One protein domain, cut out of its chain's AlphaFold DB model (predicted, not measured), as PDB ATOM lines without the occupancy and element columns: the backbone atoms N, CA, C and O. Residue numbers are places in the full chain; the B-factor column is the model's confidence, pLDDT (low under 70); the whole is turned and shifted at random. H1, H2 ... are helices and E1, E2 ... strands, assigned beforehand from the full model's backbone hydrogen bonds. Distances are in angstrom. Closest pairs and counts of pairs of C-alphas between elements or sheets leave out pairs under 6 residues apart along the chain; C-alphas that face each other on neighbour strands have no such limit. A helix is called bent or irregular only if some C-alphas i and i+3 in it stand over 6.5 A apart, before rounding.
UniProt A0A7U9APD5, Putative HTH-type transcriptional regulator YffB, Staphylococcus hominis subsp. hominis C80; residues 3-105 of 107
ATOM      1  N   TYR A   3       8.959 -27.182  36.110       91.56
ATOM      2  CA  TYR A   3      10.379 -27.064  36.448       91.56
ATOM      3  C   TYR A   3      10.809 -25.613  36.279       91.56
ATOM      4  O   TYR A   3      10.340 -24.955  35.356       91.56
ATOM      5  N   SER A   4      11.688 -25.140  37.160       91.19
ATOM      6  CA  SER A   4      12.397 -23.874  37.000       91.19
ATOM      7  C   SER A   4      13.855 -24.195  36.705       91.19
ATOM      8  O   SER A   4      14.471 -24.976  37.432       91.19
ATOM      9  N   THR A   5      14.377 -23.627  35.627       90.06
ATOM     10  CA  THR A   5      15.797 -23.685  35.281       90.06
ATOM     11  C   THR A   5      16.375 -22.297  35.489       90.06
ATOM     12  O   THR A   5      15.776 -21.321  35.043       90.06
ATOM     13  N   THR A   6      17.506 -22.188  36.176       87.81
ATOM     14  CA  THR A   6      18.171 -20.905  36.434       87.81
ATOM     15  C   THR A   6      19.234 -20.598  35.376       87.81
ATOM     16  O   THR A   6      19.688 -21.483  34.650       87.81
ATOM     17  N   GLY A   7      19.650 -19.331  35.298       83.69
ATOM     18  CA  GLY A   7      20.698 -18.854  34.391       83.69
ATOM     19  C   GLY A   7      20.154 -18.100  33.176       83.69
ATOM     20  O   GLY A   7      18.951 -17.973  32.998       83.69
ATOM     21  N   LYS A   8      21.058 -17.617  32.315       78.25
ATOM     22  CA  LYS A   8      20.747 -16.729  31.173       78.25
ATOM     23  C   LYS A   8      19.717 -17.291  30.176       78.25
ATOM     24  O   LYS A   8      19.068 -16.524  29.477       78.25
ATOM     25  N   ASN A   9      19.592 -18.617  30.097       78.00
ATOM     26  CA  ASN A   9      18.603 -19.321  29.268       78.00
ATOM     27  C   ASN A   9      17.636 -20.147  30.135       78.00
ATOM     28  O   ASN A   9      17.149 -21.195  29.711       78.00
ATOM     29  N   GLY A  10      17.456 -19.725  31.385       80.94
ATOM     30  CA  GLY A  10      16.535 -20.323  32.332       80.94
ATOM     31  C   GLY A  10      15.075 -20.049  31.978       80.94
ATOM     32  O   GLY A  10      14.751 -19.480  30.940       80.94
ATOM     33  N   GLY A  11      14.171 -20.486  32.847       86.19
ATOM     34  CA  GLY A  11      12.735 -20.295  32.677       86.19
ATOM     35  C   GLY A  11      11.916 -21.435  33.260       86.19
ATOM     36  O   GLY A  11      12.437 -22.326  33.937       86.19
ATOM     37  N   PHE A  12      10.613 -21.399  32.988       90.19
ATOM     38  CA  PHE A  12       9.678 -22.424  33.431       90.19
ATOM     39  C   PHE A  12       9.309 -23.372  32.297       90.19
ATOM     40  O   PHE A  12       9.076 -22.963  31.161       90.19
ATOM     41  N   THR A  13       9.223 -24.660  32.607       90.44
ATOM     42  CA  THR A  13       8.760 -25.683  31.661       90.44
ATOM     43  C   THR A  13       7.787 -26.621  32.351       90.44
ATOM     44  O   THR A  13       7.937 -26.929  33.533       90.44
ATOM     45  N   LEU A  14       6.773 -27.089  31.625       93.56
ATOM     46  CA  LEU A  14       5.826 -28.068  32.145       93.56
ATOM     47  C   LEU A  14       6.519 -29.411  32.407       93.56
ATOM     48  O   LEU A  14       7.308 -29.888  31.596       93.56
ATOM     49  N   ARG A  15       6.204 -30.041  33.544       93.44
ATOM     50  CA  ARG A  15       6.740 -31.372  33.898       93.44
ATOM     51  C   ARG A  15       6.013 -32.527  33.205       93.44
ATOM     52  O   ARG A  15       6.514 -33.645  33.219       93.44
ATOM     53  N   LYS A  16       4.808 -32.277  32.690       95.00
ATOM     54  CA  LYS A  16       3.898 -33.254  32.076       95.00
ATOM     55  C   LYS A  16       3.293 -32.656  30.802       95.00
ATOM     56  O   LYS A  16       3.346 -31.439  30.620       95.00
ATOM     57  N   LYS A  17       2.714 -33.495  29.938       96.75
ATOM     58  CA  LYS A  17       1.953 -33.022  28.768       96.75
ATOM     59  C   LYS A  17       0.645 -32.373  29.231       96.75
ATOM     60  O   LYS A  17       0.138 -32.735  30.288       96.75
ATOM     61  N   LEU A  18       0.091 -31.461  28.429       96.75
ATOM     62  CA  LEU A  18      -1.146 -30.734  28.759       96.75
ATOM     63  C   LEU A  18      -2.316 -31.677  29.075       96.75
ATOM     64  O   LEU A  18      -2.980 -31.506  30.091       96.75
ATOM     65  N   LYS A  19      -2.471 -32.739  28.279       97.44
ATOM     66  CA  LYS A  19      -3.489 -33.782  28.473       97.44
ATOM     67  C   LYS A  19      -3.386 -34.552  29.801       97.44
ATOM     68  O   LYS A  19      -4.338 -35.204  30.204       97.44
ATOM     69  N   ASP A  20      -2.223 -34.505  30.456       97.50
ATOM     70  CA  ASP A  20      -1.944 -35.207  31.715       97.50
ATOM     71  C   ASP A  20      -1.999 -34.247  32.929       97.50
ATOM     72  O   ASP A  20      -1.533 -34.595  34.020       97.50
ATOM     73  N   ILE A  21      -2.481 -33.013  32.723       97.69
ATOM     74  CA  ILE A  21      -2.666 -31.985  33.751       97.69
ATOM     75  C   ILE A  21      -4.131 -31.555  33.715       97.69
ATOM     76  O   ILE A  21      -4.572 -30.906  32.767       97.69
ATOM     77  N   THR A  22      -4.880 -31.909  34.752       97.94
ATOM     78  CA  THR A  22      -6.268 -31.464  34.921       97.94
ATOM     79  C   THR A  22      -6.312 -30.017  35.403       97.94
ATOM     80  O   THR A  22      -5.352 -29.512  35.994       97.94
ATOM     81  N   PHE A  23      -7.436 -29.330  35.211       96.62
ATOM     82  CA  PHE A  23      -7.613 -28.012  35.812       96.62
ATOM     83  C   PHE A  23      -7.645 -28.103  37.345       96.62
ATOM     84  O   PHE A  23      -7.164 -27.199  38.029       96.62
ATOM     85  N   TYR A  24      -8.106 -29.229  37.897       96.31
ATOM     86  CA  TYR A  24      -8.026 -29.489  39.332       96.31
ATOM     87  C   TYR A  24      -6.579 -29.579  39.853       96.31
ATOM     88  O   TYR A  24      -6.296 -29.080  40.941       96.31
ATOM     89  N   ASP A  25      -5.629 -30.116  39.075       95.94
ATOM     90  CA  ASP A  25      -4.204 -30.095  39.444       95.94
ATOM     91  C   ASP A  25      -3.676 -28.658  39.595       95.94
ATOM     92  O   ASP A  25      -2.884 -28.378  40.499       95.94
ATOM     93  N   VAL A  26      -4.120 -27.748  38.718       95.44
ATOM     94  CA  VAL A  26      -3.771 -26.320  38.782       95.44
ATOM     95  C   VAL A  26      -4.423 -25.665  39.992       95.44
ATOM     96  O   VAL A  26      -3.727 -24.995  40.755       95.44
ATOM     97  N   PHE A  27      -5.717 -25.912  40.205       94.31
ATOM     98  CA  PHE A  27      -6.458 -25.427  41.369       94.31
ATOM     99  C   PHE A  27      -5.755 -25.815  42.677       94.31
ATOM    100  O   PHE A  27      -5.413 -24.946  43.474       94.31
ATOM    101  N   LEU A  28      -5.424 -27.098  42.860       93.81
ATOM    102  CA  LEU A  28      -4.735 -27.588  44.057       93.81
ATOM    103  C   LEU A  28      -3.337 -26.996  44.252       93.81
ATOM    104  O   LEU A  28      -2.864 -26.887  45.384       93.81
ATOM    105  N   ALA A  29      -2.632 -26.672  43.169       93.44
ATOM    106  CA  ALA A  29      -1.300 -26.092  43.259       93.44
ATOM    107  C   ALA A  29      -1.308 -24.617  43.687       93.44
ATOM    108  O   ALA A  29      -0.277 -24.141  44.160       93.44
ATOM    109  N   ILE A  30      -2.431 -23.919  43.499       92.88
ATOM    110  CA  ILE A  30      -2.607 -22.504  43.847       92.88
ATOM    111  C   ILE A  30      -3.323 -22.375  45.195       92.88
ATOM    112  O   ILE A  30      -2.790 -21.750  46.107       92.88
ATOM    113  N   GLU A  31      -4.488 -23.009  45.335       90.19
ATOM    114  CA  GLU A  31      -5.369 -22.883  46.508       90.19
ATOM    115  C   GLU A  31      -5.009 -23.867  47.636       90.19
ATOM    116  O   GLU A  31      -5.390 -23.687  48.792       90.19
ATOM    117  N   GLY A  32      -4.241 -24.914  47.327       88.06
ATOM    118  CA  GLY A  32      -3.866 -25.958  48.279       88.06
ATOM    119  C   GLY A  32      -4.867 -27.117  48.357       88.06
ATOM    120  O   GLY A  32      -5.828 -27.205  47.602       88.06
ATOM    121  N   ARG A  33      -4.590 -28.066  49.263       82.88
ATOM    122  CA  ARG A  33      -5.325 -29.345  49.414       82.88
ATOM    123  C   ARG A  33      -6.254 -29.394  50.630       82.88
ATOM    124  O   ARG A  33      -6.653 -30.479  51.043       82.88
ATOM    125  N   GLY A  34      -6.506 -28.253  51.265       79.25
ATOM    126  CA  GLY A  34      -7.438 -28.192  52.388       79.25
ATOM    127  C   GLY A  34      -8.862 -28.474  51.919       79.25
ATOM    128  O   GLY A  34      -9.203 -28.142  50.785       79.25
ATOM    129  N   ASN A  35      -9.685 -29.063  52.790       72.94
ATOM    130  CA  ASN A  35     -11.115 -29.167  52.515       72.94
ATOM    131  C   ASN A  35     -11.690 -27.759  52.348       72.94
ATOM    132  O   ASN A  35     -11.396 -26.870  53.156       72.94
ATOM    133  N   ILE A  36     -12.551 -27.578  51.349       73.81
ATOM    134  CA  ILE A  36     -13.277 -26.318  51.139       73.81
ATOM    135  C   ILE A  36     -14.165 -26.026  52.351       73.81
ATOM    136  O   ILE A  36     -14.339 -24.871  52.748       73.81
ATOM    137  N   PHE A  37     -14.687 -27.079  52.984       76.50
ATOM    138  CA  PHE A  37     -15.420 -26.988  54.233       76.50
ATOM    139  C   PHE A  37     -14.939 -28.025  55.250       76.50
ATOM    140  O   PHE A  37     -14.854 -29.217  54.972       76.50
ATOM    141  N   SER A  38     -14.701 -27.574  56.481       71.12
ATOM    142  CA  SER A  38     -14.519 -28.457  57.630       71.12
ATOM    143  C   SER A  38     -15.557 -28.117  58.689       71.12
ATOM    144  O   SER A  38     -15.567 -27.016  59.240       71.12
ATOM    145  N   SER A  39     -16.421 -29.085  58.995       69.88
ATOM    146  CA  SER A  39     -17.324 -29.014  60.144       69.88
ATOM    147  C   SER A  39     -16.507 -28.778  61.417       69.88
ATOM    148  O   SER A  39     -15.586 -29.530  61.718       69.88
ATOM    149  N   GLN A  40     -16.846 -27.743  62.186       70.06
ATOM    150  CA  GLN A  40     -16.135 -27.384  63.421       70.06
ATOM    151  C   GLN A  40     -16.503 -28.280  64.623       70.06
ATOM    152  O   GLN A  40     -16.302 -27.884  65.767       70.06
ATOM    153  N   HIS A  41     -17.107 -29.458  64.400       72.25
ATOM    154  CA  HIS A  41     -17.596 -30.361  65.458       72.25
ATOM    155  C   HIS A  41     -18.489 -29.679  66.520       72.25
ATOM    156  O   HIS A  41     -18.659 -30.182  67.629       72.25
ATOM    157  N   LEU A  42     -19.105 -28.539  66.179       73.31
ATOM    158  CA  LEU A  42     -19.890 -27.720  67.110       73.31
ATOM    159  C   LEU A  42     -21.048 -28.506  67.728       73.31
ATOM    160  O   LEU A  42     -21.300 -28.388  68.923       73.31
ATOM    161  N   LEU A  43     -21.712 -29.349  66.931       74.81
ATOM    162  CA  LEU A  43     -22.798 -30.203  67.407       74.81
ATOM    163  C   LEU A  43     -22.295 -31.250  68.412       74.81
ATOM    164  O   LEU A  43     -22.939 -31.488  69.427       74.81
ATOM    165  N   THR A  44     -21.127 -31.839  68.153       77.81
ATOM    166  CA  THR A  44     -20.485 -32.821  69.034       77.81
ATOM    167  C   THR A  44     -20.143 -32.191  70.386       77.81
ATOM    168  O   THR A  44     -20.431 -32.775  71.426       77.81
ATOM    169  N   ASN A  45     -19.612 -30.965  70.369       78.69
ATOM    170  CA  ASN A  45     -19.280 -30.210  71.577       78.69
ATOM    171  C   ASN A  45     -20.533 -29.771  72.350       78.69
ATOM    172  O   ASN A  45     -20.547 -29.828  73.577       78.69
ATOM    173  N   PHE A  46     -21.594 -29.364  71.649       79.56
ATOM    174  CA  PHE A  46     -22.842 -28.916  72.271       79.56
ATOM    175  C   PHE A  46     -23.610 -30.057  72.953       79.56
ATOM    176  O   PHE A  46     -24.204 -29.859  74.009       79.56
ATOM    177  N   LEU A  47     -23.588 -31.260  72.371       83.44
ATOM    178  CA  LEU A  47     -24.283 -32.437  72.906       83.44
ATOM    179  C   LEU A  47     -23.535 -33.119  74.072       83.44
ATOM    180  O   LEU A  47     -24.090 -34.011  74.717       83.44
ATOM    181  N   GLY A  48     -22.297 -32.700  74.364       82.38
ATOM    182  CA  GLY A  48     -21.451 -33.268  75.419       82.38
ATOM    183  C   GLY A  48     -20.973 -34.697  75.127       82.38
ATOM    184  O   GLY A  48     -21.352 -35.304  74.131       82.38
ATOM    185  N   GLU A  49     -20.143 -35.270  76.003       82.19
ATOM    186  CA  GLU A  49     -19.474 -36.560  75.739       82.19
ATOM    187  C   GLU A  49     -20.450 -37.724  75.492       82.19
ATOM    188  O   GLU A  49     -20.215 -38.563  74.631       82.19
ATOM    189  N   LYS A  50     -21.591 -37.779  76.189       82.38
ATOM    190  CA  LYS A  50     -22.516 -38.925  76.085       82.38
ATOM    191  C   LYS A  50     -23.305 -38.970  74.774       82.38
ATOM    192  O   LYS A  50     -23.413 -40.036  74.169       82.38
ATOM    193  N   GLU A  51     -23.873 -37.844  74.348       84.25
ATOM    194  CA  GLU A  51     -24.690 -37.778  73.127       84.25
ATOM    195  C   GLU A  51     -23.883 -37.306  71.912       84.25
ATOM    196  O   GLU A  51     -24.187 -37.688  70.783       84.25
ATOM    197  N   GLY A  52     -22.791 -36.569  72.123       82.56
ATOM    198  CA  GLY A  52     -21.877 -36.134  71.069       82.56
ATOM    199  C   GLY A  52     -21.266 -37.301  70.294       82.56
ATOM    200  O   GLY A  52     -21.188 -37.235  69.072       82.56
ATOM    201  N   HIS A  53     -20.936 -38.420  70.950       80.62
ATOM    202  CA  HIS A  53     -20.450 -39.625  70.257       80.62
ATOM    203  C   HIS A  53     -21.480 -40.269  69.315       80.62
ATOM    204  O   HIS A  53     -21.102 -41.047  68.442       80.62
ATOM    205  N   LYS A  54     -22.769 -39.943  69.463       83.06
ATOM    206  CA  LYS A  54     -23.847 -40.390  68.567       83.06
ATOM    207  C   LYS A  54     -24.201 -39.342  67.509       83.06
ATOM    208  O   LYS A  54     -25.067 -39.600  66.672       83.06
ATOM    209  N   ALA A  55     -23.581 -38.161  67.553       78.69
ATOM    210  CA  ALA A  55     -23.877 -37.076  66.632       78.69
ATOM    211  C   ALA A  55     -23.560 -37.508  65.197       78.69
ATOM    212  O   ALA A  55     -22.425 -37.844  64.860       78.69
ATOM    213  N   GLN A  56     -24.580 -37.488  64.345       81.31
ATOM    214  CA  GLN A  56     -24.426 -37.766  62.926       81.31
ATOM    215  C   GLN A  56     -24.015 -36.506  62.166       81.31
ATOM    216  O   GLN A  56     -24.191 -35.375  62.632       81.31
ATOM    217  N   GLN A  57     -23.477 -36.710  60.967       79.00
ATOM    218  CA  GLN A  57     -23.198 -35.616  60.050       79.00
ATOM    219  C   GLN A  57     -24.492 -34.841  59.764       79.00
ATOM    220  O   GLN A  57     -25.502 -35.423  59.376       79.00
ATOM    221  N   CYS A  58     -24.475 -33.522  59.965       81.25
ATOM    222  CA  CYS A  58     -25.657 -32.702  59.717       81.25
ATOM    223  C   CYS A  58     -25.899 -32.518  58.211       81.25
ATOM    224  O   CYS A  58     -24.957 -32.517  57.414       81.25
ATOM    225  N   ASN A  59     -27.154 -32.267  57.829       85.19
ATOM    226  CA  ASN A  59     -27.546 -32.072  56.427       85.19
ATOM    227  C   ASN A  59     -26.737 -30.969  55.720       85.19
ATOM    228  O   ASN A  59     -26.449 -31.092  54.534       85.19
ATOM    229  N   ILE A  60     -26.314 -29.926  56.448       84.44
ATOM    230  CA  ILE A  60     -25.453 -28.860  55.909       84.44
ATOM    231  C   ILE A  60     -24.079 -29.415  55.518       84.44
ATOM    232  O   ILE A  60     -23.590 -29.133  54.432       84.44
ATOM    233  N   SER A  61     -23.473 -30.247  56.371       85.06
ATOM    234  CA  SER A  61     -22.181 -30.872  56.064       85.06
ATOM    235  C   SER A  61     -22.294 -31.832  54.877       85.06
ATOM    236  O   SER A  61     -21.376 -31.910  54.073       85.06
ATOM    237  N   ILE A  62     -23.418 -32.545  54.737       87.62
ATOM    238  CA  ILE A  62     -23.670 -33.415  53.575       87.62
ATOM    239  C   ILE A  62     -23.757 -32.577  52.293       87.62
ATOM    240  O   ILE A  62     -23.108 -32.901  51.300       87.62
ATOM    241  N   ALA A  63     -24.523 -31.484  52.319       90.25
ATOM    242  CA  ALA A  63     -24.675 -30.595  51.172       90.25
ATOM    243  C   ALA A  63     -23.338 -29.960  50.755       90.25
ATOM    244  O   ALA A  63     -23.010 -29.942  49.571       90.25
ATOM    245  N   LEU A  64     -22.540 -29.493  51.719       89.31
ATOM    246  CA  LEU A  64     -21.234 -28.889  51.445       89.31
ATOM    247  C   LEU A  64     -20.234 -29.907  50.889       89.31
ATOM    248  O   LEU A  64     -19.571 -29.605  49.900       89.31
ATOM    249  N   ASN A  65     -20.206 -31.133  51.422       89.00
ATOM    250  CA  ASN A  65     -19.402 -32.212  50.842       89.00
ATOM    251  C   ASN A  65     -19.829 -32.511  49.399       89.00
ATOM    252  O   ASN A  65     -18.987 -32.732  48.534       89.00
ATOM    253  N   HIS A  66     -21.135 -32.519  49.115       93.00
ATOM    254  CA  HIS A  66     -21.628 -32.751  47.759       93.00
ATOM    255  C   HIS A  66     -21.184 -31.648  46.786       93.00
ATOM    256  O   HIS A  66     -20.768 -31.949  45.664       93.00
ATOM    257  N   ILE A  67     -21.222 -30.384  47.218       92.81
ATOM    258  CA  ILE A  67     -20.734 -29.243  46.432       92.81
ATOM    259  C   ILE A  67     -19.231 -29.380  46.168       92.81
ATOM    260  O   ILE A  67     -18.800 -29.249  45.023       92.81
ATOM    261  N   GLU A  68     -18.445 -29.702  47.197       92.06
ATOM    262  CA  GLU A  68     -17.002 -29.915  47.072       92.06
ATOM    263  C   GLU A  68     -16.686 -31.054  46.094       92.06
ATOM    264  O   GLU A  68     -15.927 -30.859  45.145       92.06
ATOM    265  N   HIS A  69     -17.337 -32.210  46.230       93.62
ATOM    266  CA  HIS A  69     -17.173 -33.323  45.291       93.62
ATOM    267  C   HIS A  69     -17.554 -32.949  43.855       93.62
ATOM    268  O   HIS A  69     -16.867 -33.350  42.913       93.62
ATOM    269  N   THR A  70     -18.627 -32.177  43.679       96.06
ATOM    270  CA  THR A  70     -19.070 -31.727  42.354       96.06
ATOM    271  C   THR A  70     -18.034 -30.807  41.719       96.06
ATOM    272  O   THR A  70     -17.702 -30.988  40.546       96.06
ATOM    273  N   LEU A  71     -17.469 -29.872  42.488       94.19
ATOM    274  CA  LEU A  71     -16.402 -28.995  42.015       94.19
ATOM    275  C   LEU A  71     -15.166 -29.804  41.615       94.19
ATOM    276  O   LEU A  71     -14.691 -29.667  40.490       94.19
ATOM    277  N   ILE A  72     -14.687 -30.690  42.495       94.94
ATOM    278  CA  ILE A  72     -13.509 -31.533  42.244       94.94
ATOM    279  C   ILE A  72     -13.697 -32.346  40.963       94.94
ATOM    280  O   ILE A  72     -12.832 -32.323  40.088       94.94
ATOM    281  N   SER A  73     -14.834 -33.033  40.832       96.75
ATOM    282  CA  SER A  73     -15.156 -33.845  39.656       96.75
ATOM    283  C   SER A  73     -15.182 -33.002  38.380       96.75
ATOM    284  O   SER A  73     -14.529 -33.343  37.395       96.75
ATOM    285  N   THR A  74     -15.859 -31.852  38.417       97.19
ATOM    286  CA  THR A  74     -15.965 -30.947  37.263       97.19
ATOM    287  C   THR A  74     -14.590 -30.468  36.801       97.19
ATOM    288  O   THR A  74     -14.277 -30.562  35.617       97.19
ATOM    289  N   LEU A  75     -13.736 -30.013  37.724       96.56
ATOM    290  CA  LEU A  75     -12.400 -29.517  37.381       96.56
ATOM    291  C   LEU A  75     -11.424 -30.639  36.992       96.56
ATOM    292  O   LEU A  75     -10.469 -30.393  36.256       96.56
ATOM    293  N   SER A  76     -11.640 -31.863  37.482       97.12
ATOM    294  CA  SER A  76     -10.808 -33.028  37.146       97.12
ATOM    295  C   SER A  76     -11.099 -33.572  35.745       97.12
ATOM    296  O   SER A  76     -10.237 -34.211  35.150       97.12
ATOM    297  N   ASN A  77     -12.292 -33.305  35.208       97.88
ATOM    298  CA  ASN A  77     -12.706 -33.764  33.880       97.88
ATOM    299  C   ASN A  77     -12.224 -32.865  32.732       97.88
ATOM    300  O   ASN A  77     -12.402 -33.231  31.575       97.88
ATOM    301  N   ILE A  78     -11.628 -31.710  33.036       97.56
ATOM    302  CA  ILE A  78     -11.081 -30.778  32.045       97.56
ATOM    303  C   ILE A  78      -9.564 -30.800  32.178       97.56
ATOM    304  O   ILE A  78      -9.033 -30.561  33.266       97.56
ATOM    305  N   ASN A  79      -8.853 -31.069  31.087       97.88
ATOM    306  CA  ASN A  79      -7.394 -31.002  31.055       97.88
ATOM    307  C   ASN A  79      -6.900 -29.745  30.317       97.88
ATOM    308  O   ASN A  79      -7.650 -29.064  29.618       97.88
ATOM    309  N   LEU A  80      -5.622 -29.399  30.497       97.12
ATOM    310  CA  LEU A  80      -5.060 -28.191  29.884       97.12
ATOM    311  C   LEU A  80      -4.988 -28.263  28.351       97.12
ATOM    312  O   LEU A  80      -4.862 -27.217  27.716       97.12
ATOM    313  N   ASP A  81      -5.042 -29.458  27.754       97.88
ATOM    314  CA  ASP A  81      -5.119 -29.610  26.299       97.88
ATOM    315  C   ASP A  81      -6.502 -29.188  25.804       97.88
ATOM    316  O   ASP A  81      -6.572 -28.388  24.879       97.88
ATOM    317  N   ASP A  82      -7.582 -29.602  26.477       97.31
ATOM    318  CA  ASP A  82      -8.952 -29.174  26.152       97.31
ATOM    319  C   ASP A  82      -9.054 -27.638  26.140       97.31
ATOM    320  O   ASP A  82      -9.500 -27.034  25.163       97.31
ATOM    321  N   ILE A  83      -8.531 -26.996  27.194       95.94
ATOM    322  CA  ILE A  83      -8.500 -25.532  27.319       95.94
ATOM    323  C   ILE A  83      -7.672 -24.905  26.191       95.94
ATOM    324  O   ILE A  83      -8.088 -23.916  25.587       95.94
ATOM    325  N   TYR A  84      -6.498 -25.464  25.892       95.44
ATOM    326  CA  TYR A  84      -5.640 -24.956  24.825       95.44
ATOM    327  C   TYR A  84      -6.321 -25.050  23.455       95.44
ATOM    328  O   TYR A  84      -6.307 -24.071  22.707       95.44
ATOM    329  N   GLN A  85      -6.955 -26.185  23.149       96.31
ATOM    330  CA  GLN A  85      -7.693 -26.390  21.903       96.31
ATOM    331  C   GLN A  85      -8.842 -25.391  21.756       96.31
ATOM    332  O   GLN A  85      -9.078 -24.886  20.661       96.31
ATOM    333  N   ASP A  86      -9.545 -25.071  22.838       96.25
ATOM    334  CA  ASP A  86     -10.631 -24.094  22.790       96.25
ATOM    335  C   ASP A  86     -10.118 -22.665  22.598       96.25
ATOM    336  O   ASP A  86     -10.671 -21.918  21.789       96.25
ATOM    337  N   ILE A  87      -9.003 -22.297  23.236       96.12
ATOM    338  CA  ILE A  87      -8.384 -20.981  23.044       96.12
ATOM    339  C   ILE A  87      -7.945 -20.788  21.587       96.12
ATOM    340  O   ILE A  87      -8.264 -19.756  21.000       96.12
ATOM    341  N   ILE A  88      -7.246 -21.755  20.981       95.38
ATOM    342  CA  ILE A  88      -6.735 -21.594  19.605       95.38
ATOM    343  C   ILE A  88      -7.836 -21.620  18.538       95.38
ATOM    344  O   ILE A  88      -7.622 -21.132  17.432       95.38
ATOM    345  N   LYS A  89      -9.018 -22.175  18.848       96.31
ATOM    346  CA  LYS A  89     -10.200 -22.072  17.973       96.31
ATOM    347  C   LYS A  89     -10.807 -20.672  18.001       96.31
ATOM    348  O   LYS A  89     -11.382 -20.243  17.005       96.31
ATOM    349  N   LEU A  90     -10.732 -19.994  19.146       96.69
ATOM    350  CA  LEU A  90     -11.390 -18.708  19.378       96.69
ATOM    351  C   LEU A  90     -10.478 -17.510  19.098       96.69
ATOM    352  O   LEU A  90     -10.970 -16.441  18.738       96.69
ATOM    353  N   TYR A  91      -9.165 -17.673  19.253       95.88
ATOM    354  CA  TYR A  91      -8.205 -16.574  19.236       95.88
ATOM    355  C   TYR A  91      -6.935 -16.932  18.459       95.88
ATOM    356  O   TYR A  91      -6.404 -18.035  18.580       95.88
ATOM    357  N   ASN A  92      -6.389 -15.958  17.722       94.75
ATOM    358  CA  ASN A  92      -5.019 -16.039  17.218       94.75
ATOM    359  C   ASN A  92      -4.043 -15.692  18.356       94.75
ATOM    360  O   ASN A  92      -4.160 -14.638  18.979       94.75
ATOM    361  N   LEU A  93      -3.084 -16.578  18.627       93.38
ATOM    362  CA  LEU A  93      -2.111 -16.433  19.713       93.38
ATOM    363  C   LEU A  93      -0.729 -15.938  19.257       93.38
ATOM    364  O   LEU A  93       0.185 -15.887  20.080       93.38
ATOM    365  N   GLU A  94      -0.547 -15.596  17.979       94.56
ATOM    366  CA  GLU A  94       0.749 -15.186  17.417       94.56
ATOM    367  C   GLU A  94       1.410 -14.050  18.204       94.56
ATOM    368  O   GLU A  94       2.566 -14.193  18.610       94.56
ATOM    369  N   ASP A  95       0.669 -12.983  18.512       94.06
ATOM    370  CA  ASP A  95       1.196 -11.818  19.232       94.06
ATOM    371  C   ASP A  95       1.684 -12.178  20.641       94.06
ATOM    372  O   ASP A  95       2.767 -11.771  21.066       94.06
ATOM    373  N   ILE A  96       0.917 -13.001  21.364       90.88
ATOM    374  CA  ILE A  96       1.276 -13.457  22.713       90.88
ATOM    375  C   ILE A  96       2.505 -14.368  22.650       90.88
ATOM    376  O   ILE A  96       3.440 -14.206  23.434       90.88
ATOM    377  N   ILE A  97       2.542 -15.305  21.701       90.56
ATOM    378  CA  ILE A  97       3.683 -16.209  21.514       90.56
ATOM    379  C   ILE A  97       4.942 -15.409  21.161       90.56
ATOM    380  O   ILE A  97       6.023 -15.689  21.690       90.56
ATOM    381  N   GLN A  98       4.818 -14.404  20.295       93.19
ATOM    382  CA  GLN A  98       5.917 -13.517  19.940       93.19
ATOM    383  C   GLN A  98       6.393 -12.719  21.155       93.19
ATOM    384  O   GLN A  98       7.594 -12.695  21.431       93.19
ATOM    385  N   TRP A  99       5.475 -12.130  21.921       92.50
ATOM    386  CA  TRP A  99       5.806 -11.389  23.135       92.50
ATOM    387  C   TRP A  99       6.531 -12.268  24.161       92.50
ATOM    388  O   TRP A  99       7.570 -11.860  24.684       92.50
ATOM    389  N   ILE A 100       6.062 -13.500  24.393       88.44
ATOM    390  CA  ILE A 100       6.725 -14.456  25.293       88.44
ATOM    391  C   ILE A 100       8.144 -14.747  24.803       88.44
ATOM    392  O   ILE A 100       9.073 -14.703  25.599       88.44
ATOM    393  N   ARG A 101       8.354 -15.003  23.505       85.88
ATOM    394  CA  ARG A 101       9.692 -15.297  22.951       85.88
ATOM    395  C   ARG A 101      10.671 -14.129  23.072       85.88
ATOM    396  O   ARG A 101      11.876 -14.365  23.183       85.88
ATOM    397  N   LEU A 102      10.169 -12.898  23.006       87.69
ATOM    398  CA  LEU A 102      10.977 -11.690  23.165       87.69
ATOM    399  C   LEU A 102      11.354 -11.444  24.629       87.69
ATOM    400  O   LEU A 102      12.473 -11.019  24.893       87.69
ATOM    401  N   ASN A 103      10.450 -11.744  25.567       83.31
ATOM    402  CA  ASN A 103      10.613 -11.396  26.982       83.31
ATOM    403  C   ASN A 103      11.060 -12.559  27.879       83.31
ATOM    404  O   ASN A 103      11.539 -12.327  28.986       83.31
ATOM    405  N   SER A 104      10.979 -13.811  27.423       70.06
ATOM    406  CA  SER A 104      11.439 -14.979  28.190       70.06
ATOM    407  C   SER A 104      12.961 -15.066  28.340       70.06
ATOM    408  O   SER A 104      13.447 -15.924  29.067       70.06
ATOM    409  N   LYS A 105      13.714 -14.188  27.665       59.06
ATOM    410  CA  LYS A 105      15.183 -14.091  27.724       59.06
ATOM    411  C   LYS A 105      15.690 -13.013  28.691       59.06
ATOM    412  O   LYS A 105      16.902 -12.844  28.805       59.06
TER     413      LYS A 105
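AT A GLANCE: This is residues 3 to 105 of the 107 residues of the protein "Putative HTH-type transcriptional regulator YffB" of Staphylococcus hominis subsp. hominis C80 (UniProt A0A7U9APD5). A long, thin, drawn-out structure: from H1 the chain goes out through an unnamed stretch to a small corner of two short helices, H2 and H3, at one end of the long axis, then comes back through the long helix H4, whose last residues meet H1. At the other end the parts spread apart, with the small E1 and E2 hairpin as one arm and H5 followed by H6 as another, of which residues 85 to 103 stick out free. The printed part has 103 residues with two named strands and six named helices, in the order E1, E2, H1, H2, H3, H4, H5, H6; the sheet is E1 - E2, antiparallel, and the class is mostly helix. The whole is extended, with a radius of gyration of the C-alphas of 22.1 A, and its C-alphas span 68 by 35 by 20 A.

IN THESE COORDINATES: The sheet has strand E1, residues 3 to 5, which begins at C-alpha 3 at (10.379, -27.064, 36.448), and strand E2, residues 11 to 14, 10.4 A from first to last C-alpha. Helix H1 is residues 23 to 31, 12.1 A long. Two five-residue helices follow, H2 at residues 42 to 46 and H3 at residues 48 to 52. H3 is neither bent nor irregular, but only just: C-alphas 48 and 51 are 6.0 A apart. H4, residues 59 to 76, is the longest helix, 25.6 A from C-alpha 59 at (-27.546, -32.072, 56.427) to C-alpha 76 at (-10.808, -33.028, 37.146). H5 is residues 80 to 90, 15.5 A long. H6 is residues 94 to 103, 14.3 A long, and ends with C-alpha 103 at (10.613, -11.396, 26.982).

HOW THE PARTS SIT: E1 and E2 form a hairpin of antiparallel neighbours, with 156 degrees between their directions. C-alphas 4 and 12 face each other at 4.7 A. N 3 and O 13, at 2.8 A, and N 5 and O 11, at 2.9 A, are within hydrogen-bond range. E1 is apart from H1, H2, H3, H4, H5 and H6, and E2 is apart from H2, H3, H4, H5 and H6. H1 has its centre nearest to the mean of the C-alphas, at 2.7 A. H4 touches it with residues 72 to 76 alone; the closest C-alphas of the two are those of Tyr 24 and Leu 75, 4.8 A apart. These two helices run opposite ways at a steep tilt of 62 degrees. H1 and H5 are close but not clearly touching, and their closest C-alphas, those of Phe 23 and Leu 80, are 6.5 A apart. The lines of H1 and H5 are about perpendicular, at 74 degrees. H2 and H3 touch only at the corner by their link, where the C-alphas of Thr 44 and Gly 52 are closest, at 4.1 A. H2 and H4 are apart, and so are H3 and H4. H6 touches no helix. In H1, H2, H3, H4, H5 and H6, every O i to N i+4 pair is within hydrogen-bond range.

THE WHOLE: The two C-alphas farthest apart are those of Lys 50 and Leu 102, 68.3 A, while those of the first and last printed residues, Tyr 3 and Lys 105, are 16.4 A apart. Residues 29 to 34, of which 29 to 31 belong to H1, also stand free. The printed part has no cut. No link is long; those from E1 to E2, H2 to H3, H4 to H5 and H5 to H6 are tight. The mean pLDDT of the printed part is 88.4, and residues 39 and 105 are under 70.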